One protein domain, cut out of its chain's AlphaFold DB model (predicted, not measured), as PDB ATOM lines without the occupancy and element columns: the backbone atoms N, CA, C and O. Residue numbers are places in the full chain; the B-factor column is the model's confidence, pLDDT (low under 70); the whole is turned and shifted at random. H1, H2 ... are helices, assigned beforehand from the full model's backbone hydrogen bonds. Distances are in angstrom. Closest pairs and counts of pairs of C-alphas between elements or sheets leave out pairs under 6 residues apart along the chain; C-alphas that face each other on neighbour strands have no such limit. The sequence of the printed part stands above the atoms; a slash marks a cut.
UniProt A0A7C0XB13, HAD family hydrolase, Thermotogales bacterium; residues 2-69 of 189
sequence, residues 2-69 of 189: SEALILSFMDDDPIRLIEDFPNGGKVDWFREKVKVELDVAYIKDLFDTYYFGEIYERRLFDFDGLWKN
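AT A GLANCE: This is residues 2 to 69 of the 189 residues of the protein "HAD family hydrolase" of Thermotogales bacterium (UniProt A0A7C0XB13). Two unequal parts make a loose, drawn-out shape: three short helices, H1, H2 and H3, cluster at one end, while the longest helix, H4, leads away from them to the other end. In the cluster H1 and H3 lie side by side and H2 turns off from the end of H1; in the other part residues 53 to 65 fold back beside H4 as a long loop and return to the short last helix, H5. The printed part has 68 residues with five named helices, in the order H1, H2, H3, H4, H5, and no named strand; its class is all helix. The whole is loose, with a radius of gyration of the C-alphas of 14.6 A, and elongated, spanning 38 by 25 by 22 A.

HOW THE PARTS SIT: H1, residues 2 to 9, and H2, residues 14 to 19, touch only at the corner by their tight link, with the C-alphas of Ser 8 and Pro 14 closest at 4.9 A. They run opposite ways at a steep tilt of 67 degrees, only just short of about perpendicular. H3, residues 27 to 34, touches H1, the closest C-alphas being those of Ala 4 and Val 27, 5.5 A apart. H1 and H3 run the same way at a shallow tilt of 20 degrees. H2 and H3 are only just apart, with their closest C-alphas at 8.3 A. H4, residues 40 to 52, is close to H1 but not clearly touching it: the closest C-alphas, of Glu 3 and Val 40, are 7.6 A apart. H4 is apart from H2 and H3. H5, residues 66 to 69, touches H4 at residues 50 to 52 alone, with the C-alphas of Tyr 51 and Leu 66 closest at 4.7 A. In H1, H2, H3 and H4 every backbone O i to N i+4 pair is within hydrogen-bond range; H5 is too short for such a pair.

IN THESE COORDINATES: H1 begins at C-alpha 2, (167.043, 177.072, 149.567), and measures 10.8 A from first to last C-alpha. H2 measures 8.8 A and H3 10.9 A. H4 begins at C-alpha 40, (160.660, 175.538, 156.986), and measures 17.5 A. H5 measures 5.5 A and ends at C-alpha 69, (183.082, 165.728, 149.806).

THE WHOLE: The two C-alphas farthest apart, those of Asp 20 and Ile 55, are 38.6 A apart. The printed part has no cut. The link from H4 to H5, 13 residues, is long. The mean pLDDT of the printed part is 91.3, and no printed residue is under 70.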
ATOM      1  N   SER A   2     167.782 178.265 149.996       77.00
ATOM      2  CA  SER A   2     167.043 177.072 149.567       77.00
ATOM      3  C   SER A   2     165.524 177.233 149.475       77.00
ATOM      4  O   SER A   2     164.932 176.793 148.502       77.00
ATOM      5  N   GLU A   3     164.891 177.905 150.439       85.25
ATOM      6  CA  GLU A   3     163.441 178.149 150.405       85.25
ATOM      7  C   GLU A   3     163.017 178.995 149.194       85.25
ATOM      8  O   GLU A   3     162.075 178.640 148.501       85.25
ATOM      9  N   ALA A   4     163.752 180.071 148.893       86.44
ATOM     10  CA  ALA A   4     163.482 180.920 147.732       86.44
ATOM     11  C   ALA A   4     163.589 180.137 146.413       86.44
ATOM     12  O   ALA A   4     162.754 180.310 145.531       86.44
ATOM     13  N   LEU A   5     164.575 179.239 146.305       85.44
ATOM     14  CA  LEU A   5     164.715 178.359 145.147       85.44
ATOM     15  C   LEU A   5     163.532 177.393 145.038       85.44
ATOM     16  O   LEU A   5     162.927 177.309 143.976       85.44
ATOM     17  N   ILE A   6     163.153 176.719 146.129       88.12
ATOM     18  CA  ILE A   6     161.993 175.814 146.138       88.12
ATOM     19  C   ILE A   6     160.735 176.567 145.701       88.12
ATOM     20  O   ILE A   6     160.068 176.123 144.775       88.12
ATOM     21  N   LEU A   7     160.459 177.730 146.301       88.50
ATOM     22  CA  LEU A   7     159.321 178.570 145.923       88.50
ATOM     23  C   LEU A   7     159.381 178.963 144.446       88.50
ATOM     24  O   LEU A   7     158.363 178.886 143.770       88.50
ATOM     25  N   SER A   8     160.556 179.323 143.922       87.88
ATOM     26  CA  SER A   8     160.676 179.680 142.507       87.88
ATOM     27  C   SER A   8     160.312 178.531 141.573       87.88
ATOM     28  O   SER A   8     159.574 178.750 140.624       87.88
ATOM     29  N   PHE A   9     160.725 177.299 141.884       89.12
ATOM     30  CA  PHE A   9     160.374 176.109 141.101       89.12
ATOM     31  C   PHE A   9     158.919 175.651 141.275       89.12
ATOM     32  O   PHE A   9     158.488 174.745 140.565       89.12
ATOM     33  N   MET A  10     158.175 176.245 142.209       87.75
ATOM     34  CA  MET A  10     156.733 176.038 142.350       87.75
ATOM     35  C   MET A  10     155.905 177.072 141.577       87.75
ATOM     36  O   MET A  10     154.689 176.914 141.500       87.75
ATOM     37  N   ASP A  11     156.536 178.111 141.024       89.69
ATOM     38  CA  ASP A  11     155.902 179.044 140.092       89.69
ATOM     39  C   ASP A  11     155.831 178.435 138.683       89.69
ATOM     40  O   ASP A  11     156.665 177.606 138.307       89.69
ATOM     41  N   ASP A  12     154.850 178.866 137.889       87.94
ATOM     42  CA  ASP A  12     154.697 178.423 136.499       87.94
ATOM     43  C   ASP A  12     155.860 178.903 135.603       87.94
ATOM     44  O   ASP A  12     156.132 178.292 134.566       87.94
ATOM     45  N   ASP A  13     156.556 179.982 135.989       91.12
ATOM     46  CA  ASP A  13     157.720 180.530 135.287       91.12
ATOM     47  C   ASP A  13     158.874 180.866 136.265       91.12
ATOM     48  O   ASP A  13     159.094 182.033 136.625       91.12
ATOM     49  N   PRO A  14     159.657 179.850 136.691       90.25
ATOM     50  CA  PRO A  14     160.737 180.016 137.666       90.25
ATOM     51  C   PRO A  14     161.823 180.991 137.204       90.25
ATOM     52  O   PRO A  14     162.394 181.710 138.025       90.25
ATOM     53  N   ILE A  15     162.127 181.022 135.901       90.88
ATOM     54  CA  ILE A  15     163.208 181.849 135.350       90.88
ATOM     55  C   ILE A  15     162.823 183.319 135.457       90.88
ATOM     56  O   ILE A  15     163.577 184.104 136.033       90.88
ATOM     57  N   ARG A  16     161.624 183.680 134.987       91.44
ATOM     58  CA  ARG A  16     161.140 185.059 135.077       91.44
ATOM     59  C   ARG A  16     161.056 185.531 136.524       91.44
ATOM     60  O   ARG A  16     161.439 186.658 136.824       91.44
ATOM     61  N   LEU A  17     160.584 184.680 137.436       90.50
ATOM     62  CA  LEU A  17     160.480 185.050 138.847       90.50
ATOM     63  C   LEU A  17     161.853 185.353 139.472       90.50
ATOM     64  O   LEU A  17     161.963 186.266 140.288       90.50
ATOM     65  N   ILE A  18     162.895 184.609 139.089       89.00
ATOM     66  CA  ILE A  18     164.273 184.868 139.529       89.00
ATOM     67  C   ILE A  18     164.811 186.169 138.914       89.00
ATOM     68  O   ILE A  18     165.464 186.935 139.620       89.00
ATOM     69  N   GLU A  19     164.527 186.444 137.639       90.62
ATOM     70  CA  GLU A  19     164.935 187.691 136.968       90.62
ATOM     71  C   GLU A  19     164.268 188.937 137.575       90.62
ATOM     72  O   GLU A  19     164.904 189.985 137.695       90.62
ATOM     73  N   ASP A  20     163.017 188.812 138.020       93.00
ATOM     74  CA  ASP A  20     162.259 189.879 138.683       93.00
ATOM     75  C   ASP A  20     162.664 190.096 140.157       93.00
ATOM     76  O   ASP A  20     162.178 191.037 140.802       93.00
ATOM     77  N   PHE A  21     163.522 189.237 140.723       92.50
ATOM     78  CA  PHE A  21     163.905 189.319 142.130       92.50
ATOM     79  C   PHE A  21     164.709 190.602 142.406       92.50
ATOM     80  O   PHE A  21     165.783 190.808 141.832       92.50
ATOM     81  N   PRO A  22     164.238 191.489 143.306       92.25
ATOM     82  CA  PRO A  22     164.888 192.771 143.523       92.25
ATOM     83  C   PRO A  22     166.263 192.602 144.172       92.25
ATOM     84  O   PRO A  22     166.451 191.796 145.086       92.25
ATOM     85  N   ASN A  23     167.216 193.443 143.767       87.62
ATOM     86  CA  ASN A  23     168.522 193.524 144.420       87.62
ATOM     87  C   ASN A  23     168.361 193.809 145.923       87.62
ATOM     88  O   ASN A  23     167.719 194.782 146.318       87.62
ATOM     89  N   GLY A  24     168.951 192.953 146.762       84.88
ATOM     90  CA  GLY A  24     168.807 193.019 148.223       84.88
ATOM     91  C   GLY A  24     167.481 192.463 148.760       84.88
ATOM     92  O   GLY A  24     167.197 192.605 149.951       84.88
ATOM     93  N   GLY A  25     166.670 191.834 147.905       86.88
ATOM     94  CA  GLY A  25     165.436 191.165 148.285       86.88
ATOM     95  C   GLY A  25     165.653 190.055 149.315       86.88
ATOM     96  O   GLY A  25     166.750 189.520 149.493       86.88
ATOM     97  N   LYS A  26     164.573 189.692 150.005       89.25
ATOM     98  CA  LYS A  26     164.544 188.605 150.993       89.25
ATOM     99  C   LYS A  26     163.581 187.513 150.549       89.25
ATOM    100  O   LYS A  26     162.783 187.711 149.637       89.25
ATOM    101  N   VAL A  27     163.630 186.373 151.238       87.50
ATOM    102  CA  VAL A  27     162.725 185.238 150.989       87.50
ATOM    103  C   VAL A  27     161.242 185.630 151.062       87.50
ATOM    104  O   VAL A  27     160.434 185.063 150.338       87.50
ATOM    105  N   ASP A  28     160.897 186.656 151.848       89.12
ATOM    106  CA  ASP A  28     159.524 187.161 151.967       89.12
ATOM    107  C   ASP A  28     158.932 187.604 150.621       89.12
ATOM    108  O   ASP A  28     157.754 187.376 150.369       89.12
ATOM    109  N   TRP A  29     159.755 188.124 149.702       92.19
ATOM    110  CA  TRP A  29     159.303 188.491 148.358       92.19
ATOM    111  C   TRP A  29     158.797 187.274 147.568       92.19
ATOM    112  O   TRP A  29     157.762 187.346 146.908       92.19
ATOM    113  N   PHE A  30     159.479 186.129 147.683       90.00
ATOM    114  CA  PHE A  30     159.037 184.880 147.056       90.00
ATOM    115  C   PHE A  30     157.762 184.347 147.714       90.00
ATOM    116  O   PHE A  30     156.852 183.912 147.011       90.00
ATOM    117  N   ARG A  31     157.656 184.431 149.049       89.00
ATOM    118  CA  ARG A  31     156.447 184.019 149.785       89.00
ATOM    119  C   ARG A  31     155.219 184.808 149.335       89.00
ATOM    120  O   ARG A  31     154.166 184.219 149.102       89.00
ATOM    121  N   GLU A  32     155.356 186.122 149.152       90.38
ATOM    122  CA  GLU A  32     154.269 186.991 148.683       90.38
ATOM    123  C   GLU A  32     153.836 186.694 147.240       90.38
ATOM    124  O   GLU A  32     152.649 186.798 146.915       90.38
ATOM    125  N   LYS A  33     154.787 186.331 146.370       88.69
ATOM    126  CA  LYS A  33     154.545 186.054 144.947       88.69
ATOM    127  C   LYS A  33     153.917 184.686 144.714       88.69
ATOM    128  O   LYS A  33     152.870 184.608 144.077       88.69
ATOM    129  N   VAL A  34     154.540 183.644 145.257       88.62
ATOM    130  CA  VAL A  34     154.176 182.241 145.008       88.62
ATOM    131  C   VAL A  34     152.998 181.813 145.890       88.62
ATOM    132  O   VAL A  34     152.212 180.956 145.500       88.62
ATOM    133  N   LYS A  35     152.821 182.449 147.062       86.00
ATOM    134  CA  LYS A  35     151.713 182.205 148.010       86.00
ATOM    135  C   LYS A  35     151.569 180.741 148.436       86.00
ATOM    136  O   LYS A  35     150.466 180.269 148.708       86.00
ATOM    137  N   VAL A  36     152.694 180.039 148.518       85.00
ATOM    138  CA  VAL A  36     152.789 178.678 149.045       85.00
ATOM    139  C   VAL A  36     153.403 178.735 150.436       85.00
ATOM    140  O   VAL A  36     154.447 179.357 150.638       85.00
ATOM    141  N   GLU A  37     152.763 178.066 151.391       83.44
ATOM    142  CA  GLU A  37     153.347 177.827 152.706       83.44
ATOM    143  C   GLU A  37     154.260 176.605 152.648       83.44
ATOM    144  O   GLU A  37     153.861 175.523 152.215       83.44
ATOM    145  N   LEU A  38     155.497 176.787 153.094       86.06
ATOM    146  CA  LEU A  38     156.473 175.720 153.220       86.06
ATOM    147  C   LEU A  38     156.718 175.425 154.695       86.06
ATOM    148  O   LEU A  38     156.870 176.340 155.505       86.06
ATOM    149  N   ASP A  39     156.830 174.142 155.032       88.88
ATOM    150  CA  ASP A  39     157.342 173.739 156.335       88.88
ATOM    151  C   ASP A  39     158.861 173.964 156.366       88.88
ATOM    152  O   ASP A  39     159.664 173.140 155.920       88.88
ATOM    153  N   VAL A  40     159.255 175.128 156.877       86.44
ATOM    154  CA  VAL A  40     160.660 175.538 156.986       86.44
ATOM    155  C   VAL A  40     161.454 174.586 157.885       86.44
ATOM    156  O   VAL A  40     162.642 174.370 157.637       86.44
ATOM    157  N   ALA A  41     160.822 173.996 158.906       90.19
ATOM    158  CA  ALA A  41     161.488 173.042 159.786       90.19
ATOM    159  C   ALA A  41     161.787 171.742 159.036       90.19
ATOM    160  O   ALA A  41     162.926 171.276 159.068       90.19
ATOM    161  N   TYR A  42     160.815 171.227 158.280       91.88
ATOM    162  CA  TYR A  42     161.014 170.057 157.426       91.88
ATOM    163  C   TYR A  42     162.070 170.299 156.342       91.88
ATOM    164  O   TYR A  42     162.942 169.459 156.133       91.88
ATOM    165  N   ILE A  43     162.048 171.459 155.673       91.31
ATOM    166  CA  ILE A  43     163.071 171.814 154.675       91.31
ATOM    167  C   ILE A  43     164.453 171.835 155.320       91.31
ATOM    168  O   ILE A  43     165.394 171.277 154.760       91.31
ATOM    169  N   LYS A  44     164.588 172.449 156.499       91.81
ATOM    170  CA  LYS A  44     165.851 172.445 157.237       91.81
ATOM    171  C   LYS A  44     166.304 171.015 157.540       91.81
ATOM    172  O   LYS A  44     167.450 170.692 157.256       91.81
ATOM    173  N   ASP A  45     165.419 170.161 158.051       95.00
ATOM    174  CA  ASP A  45     165.746 168.762 158.349       95.00
ATOM    175  C   ASP A  45     166.154 167.977 157.103       95.00
ATOM    176  O   ASP A  45     167.082 167.172 157.166       95.00
ATOM    177  N   LEU A  46     165.527 168.245 155.960       94.94
ATOM    178  CA  LEU A  46     165.903 167.657 154.680       94.94
ATOM    179  C   LEU A  46     167.308 168.096 154.246       94.94
ATOM    180  O   LEU A  46     168.123 167.253 153.872       94.94
ATOM    181  N   PHE A  47     167.615 169.394 154.324       94.31
ATOM    182  CA  PHE A  47     168.947 169.911 153.992       94.31
ATOM    183  C   PHE A  47     170.021 169.376 154.934       94.31
ATOM    184  O   PHE A  47     171.061 168.921 154.462       94.31
ATOM    185  N   ASP A  48     169.758 169.373 156.237       95.00
ATOM    186  CA  ASP A  48     170.684 168.853 157.241       95.00
ATOM    187  C   ASP A  48     170.893 167.341 157.071       95.00
ATOM    188  O   ASP A  48     172.018 166.864 157.192       95.00
ATOM    189  N   THR A  49     169.852 166.591 156.692       97.00
ATOM    190  CA  THR A  49     169.968 165.163 156.344       97.00
ATOM    191  C   THR A  49     170.933 164.949 155.181       97.00
ATOM    192  O   THR A  49     171.799 164.089 155.267       97.00
ATOM    193  N   TYR A  50     170.836 165.734 154.107       96.88
ATOM    194  CA  TYR A  50     171.776 165.611 152.990       96.88
ATOM    195  C   TYR A  50     173.182 166.094 153.350       96.88
ATOM    196  O   TYR A  50     174.171 165.446 153.006       96.88
ATOM    197  N   TYR A  51     173.291 167.245 154.013       95.56
ATOM    198  CA  TYR A  51     174.583 167.864 154.271       95.56
ATOM    199  C   TYR A  51     175.380 167.089 155.314       95.56
ATOM    200  O   TYR A  51     176.515 166.718 155.033       95.56
ATOM    201  N   PHE A  52     174.785 166.797 156.470       96.56
ATOM    202  CA  PHE A  52     175.442 166.107 157.581       96.56
ATOM    203  C   PHE A  52     175.325 164.578 157.478       96.56
ATOM    204  O   PHE A  52     176.278 163.870 157.801       96.56
ATOM    205  N   GLY A  53     174.206 164.046 156.978       96.56
ATOM    206  CA  GLY A  53     174.018 162.602 156.821       96.56
ATOM    207  C   GLY A  53     173.926 161.861 158.152       96.56
ATOM    208  O   GLY A  53     173.201 162.268 159.058       96.56
ATOM    209  N   GLU A  54     174.676 160.769 158.281       96.44
ATOM    210  CA  GLU A  54     174.680 159.869 159.447       96.44
ATOM    211  C   GLU A  54     174.939 160.564 160.795       96.44
ATOM    212  O   GLU A  54     174.442 160.101 161.821       96.44
ATOM    213  N   ILE A  55     175.679 161.678 160.807       95.50
ATOM    214  CA  ILE A  55     175.982 162.430 162.039       95.50
ATOM    215  C   ILE A  55     174.835 163.357 162.467       95.50
ATOM    216  O   ILE A  55     174.904 163.966 163.532       95.50
ATOM    217  N   TYR A  56     173.782 163.485 161.653       95.94
ATOM    218  CA  TYR A  56     172.591 164.244 162.008       95.94
ATOM    219  C   TYR A  56     171.568 163.364 162.724       95.94
ATOM    220  O   TYR A  56     170.957 162.465 162.143       95.94
ATOM    221  N   GLU A  57     171.346 163.647 164.008       94.44
ATOM    222  CA  GLU A  57     170.463 162.843 164.862       94.44
ATOM    223  C   GLU A  57     169.006 162.833 164.386       94.44
ATOM    224  O   GLU A  57     168.313 161.830 164.544       94.44
ATOM    225  N   ARG A  58     168.540 163.929 163.772       95.12
ATOM    226  CA  ARG A  58     167.160 164.075 163.272       95.12
ATOM    227  C   ARG A  58     167.025 163.761 161.783       95.12
ATOM    228  O   ARG A  58     166.100 164.257 161.141       95.12
ATOM    229  N   ARG A  59     167.966 163.006 161.210       97.00
ATOM    230  CA  ARG A  59     167.946 162.700 159.778       97.00
ATOM    231  C   ARG A  59     166.637 162.028 159.372       97.00
ATOM    232  O   ARG A  59     166.137 161.139 160.057       97.00
ATOM    233  N   LEU A  60     166.097 162.457 158.237       96.88
ATOM    234  CA  LEU A  60     164.839 161.941 157.697       96.88
ATOM    235  C   LEU A  60     165.008 160.547 157.073       96.88
ATOM    236  O   LEU A  60     164.050 159.785 156.972       96.88
ATOM    237  N   PHE A  61     166.227 160.226 156.645       97.25
ATOM    238  CA  PHE A  61     166.632 158.951 156.065       97.25
ATOM    239  C   PHE A  61     168.148 158.781 156.217       97.25
ATOM    240  O   PHE A  61     168.868 159.748 156.474       97.25
ATOM    241  N   ASP A  62     168.638 157.551 156.063       97.62
ATOM    242  CA  ASP A  62     170.075 157.284 156.067       97.62
ATOM    243  C   ASP A  62     170.715 157.826 154.784       97.62
ATOM    244  O   ASP A  62     170.272 157.536 153.670       97.62
ATOM    245  N   PHE A  63     171.751 158.645 154.953       97.81
ATOM    246  CA  PHE A  63     172.462 159.290 153.860       97.81
ATOM    247  C   PHE A  63     173.921 159.524 154.246       97.81
ATOM    248  O   PHE A  63     174.212 159.912 155.379       97.81
ATOM    249  N   ASP A  64     174.832 159.319 153.297       96.38
ATOM    250  CA  ASP A  64     176.244 159.629 153.498       96.38
ATOM    251  C   ASP A  64     176.481 161.133 153.305       96.38
ATOM    252  O   ASP A  64     176.332 161.659 152.203       96.38
ATOM    253  N   GLY A  65     176.781 161.839 154.398       96.88
ATOM    254  CA  GLY A  65     176.770 163.301 154.448       96.88
ATOM    255  C   GLY A  65     177.674 163.968 153.410       96.88
ATOM    256  O   GLY A  65     178.864 163.661 153.315       96.88
ATOM    257  N   LEU A  66     177.125 164.940 152.674       96.44
ATOM    258  CA  LEU A  66     177.849 165.665 151.624       96.44
ATOM    259  C   LEU A  66     179.052 166.460 152.137       96.44
ATOM    260  O   LEU A  66     179.960 166.720 151.347       96.44
ATOM    261  N   TRP A  67     179.089 166.822 153.424       94.25
ATOM    262  CA  TRP A  67     180.235 167.504 154.031       94.25
ATOM    263  C   TRP A  67     181.551 166.752 153.779       94.25
ATOM    264  O   TRP A  67     182.569 167.381 153.521       94.25
ATOM    265  N   LYS A  68     181.527 165.412 153.723       93.31
ATOM    266  CA  LYS A  68     182.705 164.562 153.460       93.31
ATOM    267  C   LYS A  68     183.336 164.791 152.079       93.31
ATOM    268  O   LYS A  68     184.480 164.409 151.856       93.31
ATOM    269  N   ASN A  69     182.599 165.403 151.148       94.25
ATOM    270  CA  ASN A  69     183.082 165.728 149.806       94.25
ATOM    271  C   ASN A  69     183.785 167.093 149.731       94.25
ATOM    272  O   ASN A  69     184.349 167.425 148.682       94.25
TER     273      ASN A  69